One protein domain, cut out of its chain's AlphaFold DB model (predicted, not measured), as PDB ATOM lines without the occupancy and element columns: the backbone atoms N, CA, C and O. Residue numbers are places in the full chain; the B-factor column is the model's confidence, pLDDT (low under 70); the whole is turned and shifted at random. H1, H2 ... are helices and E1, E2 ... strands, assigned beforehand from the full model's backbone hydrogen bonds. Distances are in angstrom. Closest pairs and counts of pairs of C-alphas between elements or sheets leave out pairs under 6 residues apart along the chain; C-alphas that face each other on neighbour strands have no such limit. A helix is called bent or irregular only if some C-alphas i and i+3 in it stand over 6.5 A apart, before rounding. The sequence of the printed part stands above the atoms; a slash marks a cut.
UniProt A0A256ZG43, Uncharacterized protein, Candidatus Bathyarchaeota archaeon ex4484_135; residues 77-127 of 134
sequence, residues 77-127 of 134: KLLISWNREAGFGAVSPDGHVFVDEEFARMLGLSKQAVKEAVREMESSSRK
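What this domain is: This is residues 77 to 127 of the 134 residues of an uncharacterized protein of Candidatus Bathyarchaeota archaeon ex4484_135 (UniProt A0A256ZG43). A small, strongly bent sheet of three antiparallel strands has one long helix, H2, over one face, with the short helix H1 at one end of the structure, by the bend of E2. The sheet and the helix H2 form two layers, and E2, the middle strand, bends by 78 degrees at residue 88, with its first part turned away from E3. The printed part has 51 residues, with three named strands and then two named helices in the order E1, E2, E3, H1, H2; the sheet order is E1, E2, E3. The class is mixed, helices and strands. The whole is compact, with a radius of gyration of the C-alphas of 10.3 A, and elongated in outline, with spans of 31 by 20 by 19 A.

Where its parts are: E1 is residues 77 to 80, 9.3 A from first to last C-alpha, and begins at C-alpha 77 at (-53.332, 39.679, 50.070). E2 is residues 83 to 91, 17.6 A long, and E3 is residues 97 to 99, 6.5 A long. H1 is residues 101 to 106, 8.7 A long, with C-alpha 101 at (-53.392, 49.845, 40.379). H2 is residues 111 to 125, 21.1 A long, and ends at C-alpha 125 at (-44.921, 31.862, 50.256).

How they stand to each other: E1, E2 and E3 form a meander, each strand the antiparallel neighbour of the one before. E1 and E2 are a hairpin, their directions at 139 degrees, with N 78 and O 89 within hydrogen-bond range at 2.8 A and N 88 and O 78 at 2.9 A. E2 and E3 are a hairpin at 127 degrees, with N 90 and O 98 within hydrogen-bond range at 2.8 A. E1 and E3 are the edge strands. H2 is on the sheet at a height over the sheet of 8.5 A, over E1 and E2. It runs slantwise to the strands, at 50 degrees to E1 on the local plane. The closest C-alphas of E1 and H2 are those of Leu 78 and Ala 117, 6.2 A apart. H1 is on the sheet too; the closest C-alphas of E2 and H1 are those of Phe 88 and Ala 104, 5.9 A apart. H1 and H2 are close but not clearly touching, with the C-alphas of Ala 104 and Val 114 closest at 7.9 A. They run opposite ways at a steep tilt of 63 degrees. In H1 and H2 every O i to N i+4 pair is within hydrogen-bond range.

The domain as a whole: The two C-alphas farthest apart are those of Met 106 and Lys 127, at 31.8 A. The printed part has no cut, and the four links between its elements are tight. The mean pLDDT of the printed part is 82.8, and residues 124 to 127 are under 70.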
ATOM      1  N   LYS A  77     -53.246  38.243  50.344       85.19
ATOM      2  CA  LYS A  77     -53.332  39.679  50.070       85.19
ATOM      3  C   LYS A  77     -51.930  40.288  49.989       85.19
ATOM      4  O   LYS A  77     -51.075  39.978  50.817       85.19
ATOM      5  N   LEU A  78     -51.731  41.192  49.035       86.81
ATOM      6  CA  LEU A  78     -50.649  42.168  49.069       86.81
ATOM      7  C   LEU A  78     -51.052  43.253  50.059       86.81
ATOM      8  O   LEU A  78     -51.992  44.006  49.809       86.81
ATOM      9  N   LEU A  79     -50.399  43.259  51.214       85.06
ATOM     10  CA  LEU A  79     -50.725  44.147  52.324       85.06
ATOM     11  C   LEU A  79     -49.962  45.458  52.213       85.06
ATOM     12  O   LEU A  79     -48.833  45.494  51.728       85.06
ATOM     13  N   ILE A  80     -50.565  46.525  52.725       82.88
ATOM     14  CA  ILE A  80     -49.905  47.823  52.823       82.88
ATOM     15  C   ILE A  80     -48.871  47.763  53.955       82.88
ATOM     16  O   ILE A  80     -49.156  47.263  55.045       82.88
ATOM     17  N   SER A  81     -47.670  48.298  53.726       76.00
ATOM     18  CA  SER A  81     -46.572  48.227  54.701       76.00
ATOM     19  C   SER A  81     -46.900  48.919  56.030       76.00
ATOM     20  O   SER A  81     -46.538  48.403  57.085       76.00
ATOM     21  N   TRP A  82     -47.639  50.033  55.993       77.44
ATOM     22  CA  TRP A  82     -48.085  50.774  57.181       77.44
ATOM     23  C   TRP A  82     -49.475  50.372  57.704       77.44
ATOM     24  O   TRP A  82     -49.861  50.817  58.781       77.44
ATOM     25  N   ASN A  83     -50.233  49.536  56.982       76.75
ATOM     26  CA  ASN A  83     -51.525  49.013  57.437       76.75
ATOM     27  C   ASN A  83     -51.745  47.577  56.934       76.75
ATOM     28  O   ASN A  83     -52.198  47.353  55.813       76.75
ATOM     29  N   ARG A  84     -51.474  46.598  57.801       76.06
ATOM     30  CA  ARG A  84     -51.585  45.170  57.467       76.06
ATOM     31  C   ARG A  84     -53.021  44.622  57.484       76.06
ATOM     32  O   ARG A  84     -53.204  43.446  57.180       76.06
ATOM     33  N   GLU A  85     -54.029  45.436  57.802       74.00
ATOM     34  CA  GLU A  85     -55.445  45.040  57.708       74.00
ATOM     35  C   GLU A  85     -56.027  45.271  56.305       74.00
ATOM     36  O   GLU A  85     -56.943  44.559  55.879       74.00
ATOM     37  N   ALA A  86     -55.459  46.218  55.555       72.44
ATOM     38  CA  ALA A  86     -55.856  46.539  54.191       72.44
ATOM     39  C   ALA A  86     -54.896  45.912  53.166       72.44
ATOM     40  O   ALA A  86     -53.675  45.897  53.337       72.44
ATOM     41  N   GLY A  87     -55.466  45.386  52.079       83.31
ATOM     42  CA  GLY A  87     -54.711  44.846  50.954       83.31
ATOM     43  C   GLY A  87     -55.064  45.573  49.665       83.31
ATOM     44  O   GLY A  87     -56.226  45.902  49.454       83.31
ATOM     45  N   PHE A  88     -54.067  45.809  48.819       89.19
ATOM     46  CA  PHE A  88     -54.212  46.500  47.531       89.19
ATOM     47  C   PHE A  88     -54.037  45.553  46.334       89.19
ATOM     48  O   PHE A  88     -53.929  45.967  45.186       89.19
ATOM     49  N   GLY A  89     -53.973  44.255  46.609       90.19
ATOM     50  CA  GLY A  89     -53.804  43.222  45.606       90.19
ATOM     51  C   GLY A  89     -53.783  41.844  46.242       90.19
ATOM     52  O   GLY A  89     -53.998  41.694  47.451       90.19
ATOM     53  N   ALA A  90     -53.506  40.828  45.438       89.06
ATOM     54  CA  ALA A  90     -53.401  39.453  45.886       89.06
ATOM     55  C   ALA A  90     -52.411  38.653  45.039       89.06
ATOM     56  O   ALA A  90     -52.157  38.974  43.883       89.06
ATOM     57  N   VAL A  91     -51.880  37.587  45.626       86.25
ATOM     58  CA  VAL A  91     -51.074  36.573  44.955       86.25
ATOM     59  C   VAL A  91     -51.823  35.250  45.035       86.25
ATOM     60  O   VAL A  91     -52.277  34.859  46.117       86.25
ATOM     61  N   SER A  92     -51.987  34.587  43.899       82.56
ATOM     62  CA  SER A  92     -52.607  33.269  43.798       82.56
ATOM     63  C   SER A  92     -51.610  32.143  44.127       82.56
ATOM     64  O   SER A  92     -50.396  32.370  44.147       82.56
ATOM     65  N   PRO A  93     -52.091  30.912  44.392       74.62
ATOM     66  CA  PRO A  93     -51.220  29.769  44.688       74.62
ATOM     67  C   PRO A  93     -50.190  29.439  43.595       74.62
ATOM     68  O   PRO A  93     -49.086  28.995  43.901       74.62
ATOM     69  N   ASP A  94     -50.538  29.672  42.331       78.56
ATOM     70  CA  ASP A  94     -49.700  29.491  41.141       78.56
ATOM     71  C   ASP A  94     -48.775  30.691  40.855       78.56
ATOM     72  O   ASP A  94     -47.996  30.666  39.905       78.56
ATOM     73  N   GLY A  95     -48.790  31.712  41.717       79.25
ATOM     74  CA  GLY A  95     -47.869  32.848  41.662       79.25
ATOM     75  C   GLY A  95     -48.332  33.996  40.769       79.25
ATOM     76  O   GLY A  95     -47.568  34.938  40.561       79.25
ATOM     77  N   HIS A  96     -49.569  33.970  40.267       83.81
ATOM     78  CA  HIS A  96     -50.132  35.127  39.584       83.81
ATOM     79  C   HIS A  96     -50.380  36.254  40.582       83.81
ATOM     80  O   HIS A  96     -50.944  36.067  41.661       83.81
ATOM     81  N   VAL A  97     -49.950  37.450  40.197       88.06
ATOM     82  CA  VAL A  97     -50.064  38.653  41.011       88.06
ATOM     83  C   VAL A  97     -51.136  39.545  40.410       88.06
ATOM     84  O   VAL A  97     -51.048  39.948  39.252       88.06
ATOM     85  N   PHE A  98     -52.128  39.880  41.224       89.75
ATOM     86  CA  PHE A  98     -53.111  40.907  40.933       89.75
ATOM     87  C   PHE A  98     -52.828  42.139  41.793       89.75
ATOM     88  O   PHE A  98     -52.678  42.030  43.011       89.75
ATOM     89  N   VAL A  99     -52.784  43.311  41.164       90.62
ATOM     90  CA  VAL A  99     -52.641  44.607  41.833       90.62
ATOM     91  C   VAL A  99     -53.806  45.482  41.401       90.62
ATOM     92  O   VAL A  99     -54.025  45.672  40.206       90.62
ATOM     93  N   ASP A 100     -54.534  46.031  42.369       90.50
ATOM     94  CA  ASP A 100     -55.460  47.127  42.111       90.50
ATOM     95  C   ASP A 100     -54.639  48.413  41.954       90.50
ATOM     96  O   ASP A 100     -54.289  49.087  42.924       90.50
ATOM     97  N   GLU A 101     -54.249  48.704  40.714       89.88
ATOM     98  CA  GLU A 101     -53.392  49.845  40.379       89.88
ATOM     99  C   GLU A 101     -54.051  51.188  40.725       89.88
ATOM    100  O   GLU A 101     -53.366  52.153  41.065       89.88
ATOM    101  N   GLU A 102     -55.381  51.280  40.653       88.69
ATOM    102  CA  GLU A 102     -56.092  52.505  41.004       88.69
ATOM    103  C   GLU A 102     -56.065  52.735  42.510       88.69
ATOM    104  O   GLU A 102     -55.643  53.805  42.960       88.69
ATOM    105  N   PHE A 103     -56.413  51.710  43.283       89.50
ATOM    106  CA  PHE A 103     -56.372  51.784  44.731       89.50
ATOM    107  C   PHE A 103     -54.941  51.976  45.249       89.50
ATOM    108  O   PHE A 103     -54.710  52.797  46.136       89.50
ATOM    109  N   ALA A 104     -53.948  51.316  44.647       89.12
ATOM    110  CA  ALA A 104     -52.542  51.521  44.983       89.12
ATOM    111  C   ALA A 104     -52.100  52.979  44.760       89.12
ATOM    112  O   ALA A 104     -51.417  53.552  45.616       89.12
ATOM    113  N   ARG A 105     -52.534  53.617  43.662       89.25
ATOM    114  CA  ARG A 105     -52.295  55.053  43.430       89.25
ATOM    115  C   ARG A 105     -52.991  55.931  44.463       89.25
ATOM    116  O   ARG A 105     -52.364  56.866  44.951       89.25
ATOM    117  N   MET A 106     -54.247  55.640  44.813       89.12
ATOM    118  CA  MET A 106     -54.979  56.383  45.850       89.12
ATOM    119  C   MET A 106     -54.284  56.306  47.215       89.12
ATOM    120  O   MET A 106     -54.280  57.277  47.964       89.12
ATOM    121  N   LEU A 107     -53.649  55.171  47.511       87.94
ATOM    122  CA  LEU A 107     -52.837  54.967  48.711       87.94
ATOM    123  C   LEU A 107     -51.453  55.637  48.642       87.94
ATOM    124  O   LEU A 107     -50.694  55.558  49.605       87.94
ATOM    125  N   GLY A 108     -51.091  56.268  47.519       89.44
ATOM    126  CA  GLY A 108     -49.779  56.887  47.318       89.44
ATOM    127  C   GLY A 108     -48.635  55.879  47.178       89.44
ATOM    128  O   GLY A 108     -47.473  56.235  47.385       89.44
ATOM    129  N   LEU A 109     -48.929  54.617  46.843       89.00
ATOM    130  CA  LEU A 109     -47.905  53.588  46.688       89.00
ATOM    131  C   LEU A 109     -47.094  53.830  45.413       89.00
ATOM    132  O   LEU A 109     -47.622  53.911  44.304       89.00
ATOM    133  N   SER A 110     -45.772  53.899  45.567       90.06
ATOM    134  CA  SER A 110     -44.871  53.911  44.418       90.06
ATOM    135  C   SER A 110     -44.838  52.529  43.757       90.06
ATOM    136  O   SER A 110     -45.011  51.497  44.409       90.06
ATOM    137  N   LYS A 111     -44.510  52.479  42.459       88.31
ATOM    138  CA  LYS A 111     -44.270  51.202  41.757       88.31
ATOM    139  C   LYS A 111     -43.208  50.343  42.453       88.31
ATOM    140  O   LYS A 111     -43.248  49.121  42.360       88.31
ATOM    141  N   GLN A 112     -42.250  50.979  43.127       89.62
ATOM    142  CA  GLN A 112     -41.217  50.288  43.889       89.62
ATOM    143  C   GLN A 112     -41.793  49.645  45.158       89.62
ATOM    144  O   GLN A 112     -41.531  48.471  45.397       89.62
ATOM    145  N   ALA A 113     -42.649  50.359  45.896       87.25
ATOM    146  CA  ALA A 113     -43.337  49.823  47.070       87.25
ATOM    147  C   ALA A 113     -44.235  48.624  46.712       87.25
ATOM    148  O   ALA A 113     -44.233  47.615  47.413       87.25
ATOM    149  N   VAL A 114     -44.942  48.689  45.577       87.94
ATOM    150  CA  VAL A 114     -45.732  47.557  45.058       87.94
ATOM    151  C   VAL A 114     -44.835  46.348  44.772       87.94
ATOM    152  O   VAL A 114     -45.121  45.244  45.230       87.94
ATOM    153  N   LYS A 115     -43.714  46.544  44.063       88.25
ATOM    154  CA  LYS A 115     -42.756  45.462  43.769       88.25
ATOM    155  C   LYS A 115     -42.161  44.841  45.032       88.25
ATOM    156  O   LYS A 115     -41.948  43.632  45.072       88.25
ATOM    157  N   GLU A 116     -41.868  45.650  46.044       88.19
ATOM    158  CA  GLU A 116     -41.346  45.177  47.328       88.19
ATOM    159  C   GLU A 116     -42.378  44.340  48.082       88.19
ATOM    160  O   GLU A 116     -42.043  43.242  48.522       88.19
ATOM    161  N   ALA A 117     -43.637  44.779  48.131       87.25
ATOM    162  CA  ALA A 117     -44.722  44.014  48.743       87.25
ATOM    163  C   ALA A 117     -44.936  42.649  48.061       87.25
ATOM    164  O   ALA A 117     -45.138  41.638  48.736       87.25
ATOM    165  N   VAL A 118     -44.839  42.597  46.727       87.12
ATOM    166  CA  VAL A 118     -44.905  41.336  45.968       87.12
ATOM    167  C   VAL A 118     -43.744  40.416  46.342       87.12
ATOM    168  O   VAL A 118     -43.969  39.263  46.702       87.12
ATOM    169  N   ARG A 119     -42.506  40.929  46.348       85.62
ATOM    170  CA  ARG A 119     -41.314  40.148  46.730       85.62
ATOM    171  C   ARG A 119     -41.383  39.639  48.173       85.62
ATOM    172  O   ARG A 119     -41.033  38.486  48.435       85.62
ATOM    173  N   GLU A 120     -41.834  40.470  49.114       83.31
ATOM    174  CA  GLU A 120     -42.026  40.077  50.517       83.31
ATOM    175  C   GLU A 120     -43.041  38.928  50.615       83.31
ATOM    176  O   GLU A 120     -42.792  37.926  51.297       83.31
ATOM    177  N   MET A 121     -44.142  39.009  49.865       83.00
ATOM    178  CA  MET A 121     -45.153  37.957  49.841       83.00
ATOM    179  C   MET A 121     -44.653  36.654  49.198       83.00
ATOM    180  O   MET A 121     -44.842  35.574  49.767       83.00
ATOM    181  N   GLU A 122     -43.972  36.719  48.056       79.25
ATOM    182  CA  GLU A 122     -43.396  35.544  47.383       79.25
ATOM    183  C   GLU A 122     -42.353  34.836  48.261       79.25
ATOM    184  O   GLU A 122     -42.371  33.607  48.402       79.25
ATOM    185  N   SER A 123     -41.478  35.603  48.921       75.25
ATOM    186  CA  SER A 123     -40.473  35.056  49.843       75.25
ATOM    187  C   SER A 123     -41.107  34.367  51.058       75.25
ATOM    188  O   SER A 123     -40.629  33.321  51.506       75.25
ATOM    189  N   SER A 124     -42.243  34.888  51.531       68.56
ATOM    190  CA  SER A 124     -43.052  34.302  52.604       68.56
ATOM    191  C   SER A 124     -43.884  33.095  52.151       68.56
ATOM    192  O   SER A 124     -44.336  32.313  52.989       68.56
ATOM    193  N   SER A 125     -44.097  32.928  50.843       59.38
ATOM    194  CA  SER A 125     -44.921  31.862  50.256       59.38
ATOM    195  C   SER A 125     -44.116  30.616  49.877       59.38
ATOM    196  O   SER A 125     -44.643  29.508  49.950       59.38
ATOM    197  N   ARG A 126     -42.804  30.737  49.610       53.69
ATOM    198  CA  ARG A 126     -41.909  29.578  49.380       53.69
ATOM    199  C   ARG A 126     -41.881  28.561  50.530       53.69
ATOM    200  O   ARG A 126     -41.547  27.404  50.303       53.69
ATOM    201  N   LYS A 127     -42.251  28.969  51.748       49.47
ATOM    202  CA  LYS A 127     -42.323  28.097  52.935       49.47
ATOM    203  C   LYS A 127     -43.641  27.316  53.056       49.47
ATOM    204  O   LYS A 127     -43.772  26.511  53.970       49.47
TER     205      LYS A 127